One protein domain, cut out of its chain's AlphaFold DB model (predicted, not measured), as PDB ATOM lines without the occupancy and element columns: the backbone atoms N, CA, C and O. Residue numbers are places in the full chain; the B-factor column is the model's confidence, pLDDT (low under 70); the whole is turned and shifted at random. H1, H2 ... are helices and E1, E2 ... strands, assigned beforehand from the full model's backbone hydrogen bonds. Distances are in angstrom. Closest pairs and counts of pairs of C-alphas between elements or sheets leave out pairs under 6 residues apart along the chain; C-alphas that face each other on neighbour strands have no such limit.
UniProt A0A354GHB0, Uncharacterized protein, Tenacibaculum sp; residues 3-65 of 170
ATOM      1  N   LEU A   3      42.304  10.761  46.676       84.31
ATOM      2  CA  LEU A   3      42.886   9.713  47.514       84.31
ATOM      3  C   LEU A   3      42.317   8.368  47.066       84.31
ATOM      4  O   LEU A   3      41.110   8.154  47.131       84.31
ATOM      5  N   CYS A   4      43.184   7.480  46.593       82.00
ATOM      6  CA  CYS A   4      42.824   6.133  46.180       82.00
ATOM      7  C   CYS A   4      43.311   5.147  47.241       82.00
ATOM      8  O   CYS A   4      44.514   5.005  47.442       82.00
ATOM      9  N   PHE A   5      42.384   4.477  47.918       83.81
ATOM     10  CA  PHE A   5      42.698   3.420  48.873       83.81
ATOM     11  C   PHE A   5      42.581   2.080  48.154       83.81
ATOM     12  O   PHE A   5      41.515   1.742  47.641       83.81
ATOM     13  N   SER A   6      43.682   1.341  48.077       73.81
ATOM     14  CA  SER A   6      43.740   0.055  47.385       73.81
ATOM     15  C   SER A   6      44.578  -0.930  48.185       73.81
ATOM     16  O   SER A   6      45.565  -0.564  48.823       73.81
ATOM     17  N   ASP A   7      44.219  -2.206  48.109       67.69
ATOM     18  CA  ASP A   7      45.045  -3.290  48.627       67.69
ATOM     19  C   ASP A   7      46.264  -3.584  47.726       67.69
ATOM     20  O   ASP A   7      47.063  -4.459  48.042       67.69
ATOM     21  N   GLY A   8      46.447  -2.833  46.634       60.44
ATOM     22  CA  GLY A   8      47.659  -2.817  45.817       60.44
ATOM     23  C   GLY A   8      47.630  -3.726  44.589       60.44
ATOM     24  O   GLY A   8      48.545  -3.628  43.765       60.44
ATOM     25  N   VAL A   9      46.595  -4.555  44.420       65.19
ATOM     26  CA  VAL A   9      46.484  -5.483  43.287       65.19
ATOM     27  C   VAL A   9      45.782  -4.794  42.115       65.19
ATOM     28  O   VAL A   9      44.580  -4.543  42.133       65.19
ATOM     29  N   ALA A  10      46.537  -4.472  41.065       62.44
ATOM     30  CA  ALA A  10      45.987  -3.893  39.841       62.44
ATOM     31  C   ALA A  10      45.573  -5.007  38.861       62.44
ATOM     32  O   ALA A  10      46.341  -5.349  37.966       62.44
ATOM     33  N   THR A  11      44.380  -5.584  39.032       56.66
ATOM     34  CA  THR A  11      43.893  -6.731  38.231       56.66
ATOM     35  C   THR A  11      43.178  -6.365  36.926       56.66
ATOM     36  O   THR A  11      43.033  -7.228  36.066       56.66
ATOM     37  N   LEU A  12      42.741  -5.115  36.743       49.38
ATOM     38  CA  LEU A  12      41.974  -4.677  35.566       49.38
ATOM     39  C   LEU A  12      42.624  -3.496  34.821       49.38
ATOM     40  O   LEU A  12      43.586  -2.878  35.293       49.38
ATOM     41  N   SER A  13      42.127  -3.270  33.599       58.53
ATOM     42  CA  SER A  13      42.670  -2.383  32.563       58.53
ATOM     43  C   SER A  13      42.851  -0.922  33.006       58.53
ATOM     44  O   SER A  13      42.348  -0.482  34.034       58.53
ATOM     45  N   SER A  14      43.675  -0.204  32.232       58.25
ATOM     46  CA  SER A  14      44.189   1.158  32.450       58.25
ATOM     47  C   SER A  14      43.303   2.080  33.297       58.25
ATOM     48  O   SER A  14      42.210   2.462  32.880       58.25
ATOM     49  N   LEU A  15      43.825   2.523  34.447       62.44
ATOM     50  CA  LEU A  15      43.220   3.601  35.222       62.44
ATOM     51  C   LEU A  15      43.410   4.915  34.448       62.44
ATOM     52  O   LEU A  15      44.514   5.454  34.391       62.44
ATOM     53  N   ALA A  16      42.342   5.415  33.830       61.59
ATOM     54  CA  ALA A  16      42.353   6.692  33.128       61.59
ATOM     55  C   ALA A  16      42.174   7.836  34.137       61.59
ATOM     56  O   ALA A  16      41.055   8.244  34.440       61.59
ATOM     57  N   VAL A  17      43.279   8.346  34.683       65.25
ATOM     58  CA  VAL A  17      43.251   9.551  35.521       65.25
ATOM     59  C   VAL A  17      43.592  10.779  34.678       65.25
ATOM     60  O   VAL A  17      44.566  10.790  33.928       65.25
ATOM     61  N   THR A  18      42.822  11.855  34.833       62.69
ATOM     62  CA  THR A  18      43.163  13.178  34.300       62.69
ATOM     63  C   THR A  18      44.463  13.710  34.916       62.69
ATOM     64  O   THR A  18      44.545  13.866  36.136       62.69
ATOM     65  N   LYS A  19      45.440  14.083  34.077       65.62
ATOM     66  CA  LYS A  19      46.776  14.579  34.481       65.62
ATOM     67  C   LYS A  19      46.773  15.802  35.419       65.62
ATOM     68  O   LYS A  19      47.771  16.053  36.086       65.62
ATOM     69  N   ASN A  20      45.677  16.561  35.487       72.12
ATOM     70  CA  ASN A  20      45.619  17.823  36.237       72.12
ATOM     71  C   ASN A  20      45.226  17.683  37.717       72.12
ATOM     72  O   ASN A  20      45.293  18.676  38.443       72.12
ATOM     73  N   THR A  21      44.839  16.493  38.183       78.88
ATOM     74  CA  THR A  21      44.433  16.288  39.580       78.88
ATOM     75  C   THR A  21      45.403  15.339  40.283       78.88
ATOM     76  O   THR A  21      45.417  14.166  39.923       78.88
ATOM     77  N   PRO A  22      46.141  15.787  41.322       77.81
ATOM     78  CA  PRO A  22      47.022  14.925  42.115       77.81
ATOM     79  C   PRO A  22      46.316  13.699  42.667       77.81
ATOM     80  O   PRO A  22      45.334  13.854  43.401       77.81
ATOM     81  N   VAL A  23      46.826  12.508  42.337       82.81
ATOM     82  CA  VAL A  23      46.354  11.228  42.875       82.81
ATOM     83  C   VAL A  23      47.365  10.678  43.863       82.81
ATOM     84  O   VAL A  23      48.508  10.393  43.517       82.81
ATOM     85  N   PHE A  24      46.913  10.478  45.094       82.75
ATOM     86  CA  PHE A  24      47.669   9.782  46.121       82.75
ATOM     87  C   PHE A  24      47.112   8.379  46.298       82.75
ATOM     88  O   PHE A  24      45.912   8.209  46.514       82.75
ATOM     89  N   ILE A  25      47.982   7.379  46.206       82.00
ATOM     90  CA  ILE A  25      47.595   5.972  46.317       82.00
ATOM     91  C   ILE A  25      48.025   5.479  47.688       82.00
ATOM     92  O   ILE A  25      49.215   5.414  47.981       82.00
ATOM     93  N   VAL A  26      47.062   5.137  48.530       84.62
ATOM     94  CA  VAL A  26      47.281   4.634  49.883       84.62
ATOM     95  C   VAL A  26      47.103   3.122  49.866       84.62
ATOM     96  O   VAL A  26      46.044   2.629  49.476       84.62
ATOM     97  N   ASN A  27      48.136   2.386  50.283       78.94
ATOM     98  CA  ASN A  27      48.095   0.927  50.362       78.94
ATOM     99  C   ASN A  27      48.689   0.384  51.667       78.94
ATOM    100  O   ASN A  27      49.445   1.055  52.369       78.94
ATOM    101  N   THR A  28      48.322  -0.861  51.965       72.88
ATOM    102  CA  THR A  28      48.694  -1.607  53.176       72.88
ATOM    103  C   THR A  28      49.270  -2.989  52.841       72.88
ATOM    104  O   THR A  28      49.232  -3.891  53.673       72.88
ATOM    105  N   LYS A  29      49.802  -3.203  51.626       69.88
ATOM    106  CA  LYS A  29      50.471  -4.462  51.238       69.88
ATOM    107  C   LYS A  29      51.912  -4.216  50.789       69.88
ATOM    108  O   LYS A  29      52.239  -3.216  50.152       69.88
ATOM    109  N   THR A  30      52.798  -5.147  51.134       58.44
ATOM    110  CA  THR A  30      54.224  -5.134  50.764       58.44
ATOM    111  C   THR A  30      54.449  -5.412  49.276       58.44
ATOM    112  O   THR A  30      55.372  -4.839  48.700       58.44
ATOM    113  N   GLU A  31      53.567  -6.200  48.653       56.53
ATOM    114  CA  GLU A  31      53.646  -6.711  47.269       56.53
ATOM    115  C   GLU A  31      52.695  -5.997  46.288       56.53
ATOM    116  O   GLU A  31      52.255  -6.567  45.293       56.53
ATOM    117  N   ALA A  32      52.315  -4.748  46.570       58.19
ATOM    118  CA  ALA A  32      51.535  -3.958  45.619       58.19
ATOM    119  C   ALA A  32      52.294  -3.794  44.286       58.19
ATOM    120  O   ALA A  32      53.526  -3.828  44.268       58.19
ATOM    121  N   ALA A  33      51.572  -3.548  43.186       57.47
ATOM    122  CA  ALA A  33      52.145  -3.194  41.881       57.47
ATOM    123  C   ALA A  33      52.817  -1.802  41.923       57.47
ATOM    124  O   ALA A  33      52.328  -0.843  41.317       57.47
ATOM    125  N   HIS A  34      53.905  -1.685  42.695       63.94
ATOM    126  CA  HIS A  34      54.559  -0.431  43.078       63.94
ATOM    127  C   HIS A  34      54.894   0.409  41.857       63.94
ATOM    128  O   HIS A  34      54.555   1.584  41.839       63.94
ATOM    129  N   ASP A  35      55.446  -0.186  40.803       65.00
ATOM    130  CA  ASP A  35      55.885   0.570  39.628       65.00
ATOM    131  C   ASP A  35      54.717   1.197  38.861       65.00
ATOM    132  O   ASP A  35      54.778   2.368  38.481       65.00
ATOM    133  N   LYS A  36      53.603   0.469  38.699       70.69
ATOM    134  CA  LYS A  36      52.402   0.981  38.019       70.69
ATOM    135  C   LYS A  36      51.745   2.096  38.831       70.69
ATOM    136  O   LYS A  36      51.383   3.132  38.274       70.69
ATOM    137  N   TRP A  37      51.606   1.902  40.141       74.12
ATOM    138  CA  TRP A  37      50.997   2.897  41.020       74.12
ATOM    139  C   TRP A  37      51.875   4.139  41.189       74.12
ATOM    140  O   TRP A  37      51.368   5.250  41.058       74.12
ATOM    141  N   ASN A  38      53.186   3.965  41.372       73.56
ATOM    142  CA  ASN A  38      54.145   5.069  41.423       73.56
ATOM    143  C   ASN A  38      54.103   5.877  40.128       73.56
ATOM    144  O   ASN A  38      54.002   7.095  40.186       73.56
ATOM    145  N   THR A  39      54.058   5.209  38.971       73.25
ATOM    146  CA  THR A  39      53.952   5.886  37.673       73.25
ATOM    147  C   THR A  39      52.692   6.753  37.583       73.25
ATOM    148  O   THR A  39      52.773   7.915  37.190       73.25
ATOM    149  N   ILE A  40      51.523   6.233  37.974       75.94
ATOM    150  CA  ILE A  40      50.259   6.994  37.935       75.94
ATOM    151  C   ILE A  40      50.293   8.176  38.914       75.94
ATOM    152  O   ILE A  40      49.884   9.290  38.573       75.94
ATOM    153  N   ALA A  41      50.776   7.945  40.133       77.19
ATOM    154  CA  ALA A  41      50.901   8.988  41.139       77.19
ATOM    155  C   ALA A  41      51.853  10.099  40.658       77.19
ATOM    156  O   ALA A  41      51.480  11.270  40.664       77.19
ATOM    157  N   GLU A  42      53.024   9.750  40.122       73.69
ATOM    158  CA  GLU A  42      53.994  10.706  39.575       73.69
ATOM    159  C   GLU A  42      53.423  11.506  38.396       73.69
ATOM    160  O   GLU A  42      53.511  12.737  38.384       73.69
ATOM    161  N   GLN A  43      52.764  10.841  37.439       74.31
ATOM    162  CA  GLN A  43      52.142  11.489  36.274       74.31
ATOM    163  C   GLN A  43      51.047  12.491  36.651       74.31
ATOM    164  O   GLN A  43      50.766  13.419  35.891       74.31
ATOM    165  N   THR A  44      50.424  12.310  37.815       77.56
ATOM    166  CA  THR A  44      49.355  13.181  38.313       77.56
ATOM    167  C   THR A  44      49.852  14.213  39.323       77.56
ATOM    168  O   THR A  44      49.063  15.046  39.754       77.56
ATOM    169  N   LYS A  45      51.154  14.237  39.651       77.00
ATOM    170  CA  LYS A  45      51.759  15.086  40.700       77.00
ATOM    171  C   LYS A  45      51.345  14.695  42.132       77.00
ATOM    172  O   LYS A  45      51.275  15.554  43.008       77.00
ATOM    173  N   GLY A  46      51.036  13.422  42.368       77.62
ATOM    174  CA  GLY A  46      50.809  12.836  43.691       77.62
ATOM    175  C   GLY A  46      51.912  11.849  44.102       77.62
ATOM    176  O   GLY A  46      53.006  11.858  43.546       77.62
ATOM    177  N   SER A  47      51.638  11.006  45.103       77.94
ATOM    178  CA  SER A  47      52.590  10.004  45.618       77.94
ATOM    179  C   SER A  47      51.876   8.746  46.110       77.94
ATOM    180  O   SER A  47      50.747   8.811  46.601       77.94
ATOM    181  N   CYS A  48      52.559   7.604  46.063       78.81
ATOM    182  CA  CYS A  48      52.129   6.404  46.777       78.81
ATOM    183  C   CYS A  48      52.528   6.488  48.258       78.81
ATOM    184  O   CYS A  48      53.653   6.872  48.579       78.81
ATOM    185  N   LEU A  49      51.617   6.113  49.156       80.56
ATOM    186  CA  LEU A  49      51.813   6.020  50.601       80.56
ATOM    187  C   LEU A  49      51.595   4.564  51.017       80.56
ATOM    188  O   LEU A  49      50.475   4.056  50.963       80.56
ATOM    189  N   ASN A  50      52.668   3.886  51.419       79.69
ATOM    190  CA  ASN A  50      52.587   2.522  51.933       79.69
ATOM    191  C   ASN A  50      52.565   2.560  53.464       79.69
ATOM    192  O   ASN A  50      53.605   2.758  54.095       79.69
ATOM    193  N   LEU A  51      51.393   2.342  54.055       80.00
ATOM    194  CA  LEU A  51      51.190   2.413  55.504       80.00
ATOM    195  C   LEU A  51      51.827   1.239  56.274       80.00
ATOM    196  O   LEU A  51      51.929   1.318  57.492       80.00
ATOM    197  N   ASN A  52      52.314   0.188  55.600       78.94
ATOM    198  CA  ASN A  52      53.156  -0.832  56.251       78.94
ATOM    199  C   ASN A  52      54.618  -0.394  56.378       78.94
ATOM    200  O   ASN A  52      55.370  -0.981  57.149       78.94
ATOM    201  N   ARG A  53      55.049   0.588  55.578       72.94
ATOM    202  CA  ARG A  53      56.439   1.072  55.535       72.94
ATOM    203  C   ARG A  53      56.597   2.484  56.096       72.94
ATOM    204  O   ARG A  53      57.722   2.928  56.298       72.94
ATOM    205  N   MET A  54      55.492   3.189  56.314       74.12
ATOM    206  CA  MET A  54      55.456   4.567  56.792       74.12
ATOM    207  C   MET A  54      54.513   4.676  57.983       74.12
ATOM    208  O   MET A  54      53.420   4.116  57.972       74.12
ATOM    209  N   SER A  55      54.894   5.463  58.988       80.62
ATOM    210  CA  SER A  55      53.975   5.821  60.066       80.62
ATOM    211  C   SER A  55      52.843   6.716  59.548       80.62
ATOM    212  O   SER A  55      52.968   7.394  58.518       80.62
ATOM    213  N   LEU A  56      51.733   6.776  60.288       79.31
ATOM    214  CA  LEU A  56      50.631   7.690  59.977       79.31
ATOM    215  C   LEU A  56      51.117   9.147  59.903       79.31
ATOM    216  O   LEU A  56      50.738   9.886  58.999       79.31
ATOM    217  N   GLN A  57      52.015   9.542  60.806       80.38
ATOM    218  CA  GLN A  57      52.586  10.887  60.833       80.38
ATOM    219  C   GLN A  57      53.434  11.182  59.586       80.38
ATOM    220  O   GLN A  57      53.288  12.246  58.990       80.38
ATOM    221  N   GLN A  58      54.271  10.234  59.148       75.75
ATOM    222  CA  GLN A  58      55.046  10.354  57.904       75.75
ATOM    223  C   GLN A  58      54.132  10.437  56.677       75.75
ATOM    224  O   GLN A  58      54.373  11.227  55.769       75.75
ATOM    225  N   SER A  59      53.051   9.659  56.669       75.69
ATOM    226  CA  SER A  59      52.086   9.630  55.567       75.69
ATOM    227  C   SER A  59      51.306  10.944  55.461       75.69
ATOM    228  O   SER A  59      51.180  11.506  54.375       75.69
ATOM    229  N   LEU A  60      50.855  11.489  56.595       79.88
ATOM    230  CA  LEU A  60      50.221  12.807  56.664       79.88
ATOM    231  C   LEU A  60      51.187  13.931  56.279       79.88
ATOM    232  O   LEU A  60      50.780  14.893  55.629       79.88
ATOM    233  N   HIS A  61      52.464  13.815  56.643       77.00
ATOM    234  CA  HIS A  61      53.490  14.758  56.214       77.00
ATOM    235  C   HIS A  61      53.663  14.738  54.689       77.00
ATOM    236  O   HIS A  61      53.615  15.799  54.078       77.00
ATOM    237  N   SER A  62      53.768  13.563  54.059       72.44
ATOM    238  CA  SER A  62      53.864  13.440  52.593       72.44
ATOM    239  C   SER A  62      52.612  13.918  51.849       72.44
ATOM    240  O   SER A  62      52.719  14.400  50.726       72.44
ATOM    241  N   LEU A  63      51.423  13.818  52.457       75.31
ATOM    242  CA  LEU A  63      50.191  14.389  51.893       75.31
ATOM    243  C   LEU A  63      50.200  15.920  51.898       75.31
ATOM    244  O   LEU A  63      49.654  16.545  50.992       75.31
ATOM    245  N   ARG A  64      50.791  16.523  52.933       73.25
ATOM    246  CA  ARG A  64      50.840  17.983  53.113       73.25
ATOM    247  C   ARG A  64      52.024  18.619  52.391       73.25
ATOM    248  O   ARG A  64      51.917  19.756  51.946       73.25
ATOM    249  N   ASN A  65      53.120  17.878  52.263       69.38
ATOM    250  CA  ASN A  65      54.370  18.321  51.670       69.38
ATOM    251  C   ASN A  65      54.660  17.463  50.443       69.38
ATOM    252  O   ASN A  65      55.241  16.383  50.536       69.38
TER     253      ASN A  65
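This is residues 3 to 65 of the 170 residues of an uncharacterized protein of Tenacibaculum sp (UniProt A0A354GHB0). A small parallel sheet, E1 E2 E3, stands between H1 on one face and H2 on the other; residues 6 to 22 make a wide loop. The printed part has 63 residues, under half in named elements, ordered E1 E2 H1 E3 H2; the class is mixed. It is compact, radius of gyration of the C-alphas 11.2 A, spanning 32 by 26 by 16 A.

Look at E2, residues 23 to 27: its N 26 is 2.8 A from O 4 of E1, residues 3 to 5, and its O 25 is 2.8 A from N 49 of E3, residues 48 to 50. H1, residues 34 to 44, touches E2, closest C-alphas Ala 41 and Val 23, 5.4 A; E2, H1, E3 form a strand-helix-strand unit, its crossover right-handed. H2, residues 56 to 64, is on the opposite face, its closest C-alphas to E3 being Ser 59 and Leu 49, 6.1 A. In both helices every O i to N i+4 pair is within hydrogen-bond range.

Find C-alpha 3 at (42.886, 9.713, 47.514), where E1 begins; H1 runs 15.3 A from first to last C-alpha, and H2 ends at C-alpha 64 at (50.840, 17.983, 53.113).

The printed part has no cut; link E1 to E2 is long. Find pLDDT under 70 at residues 7 to 19, 29 to 35 and 65.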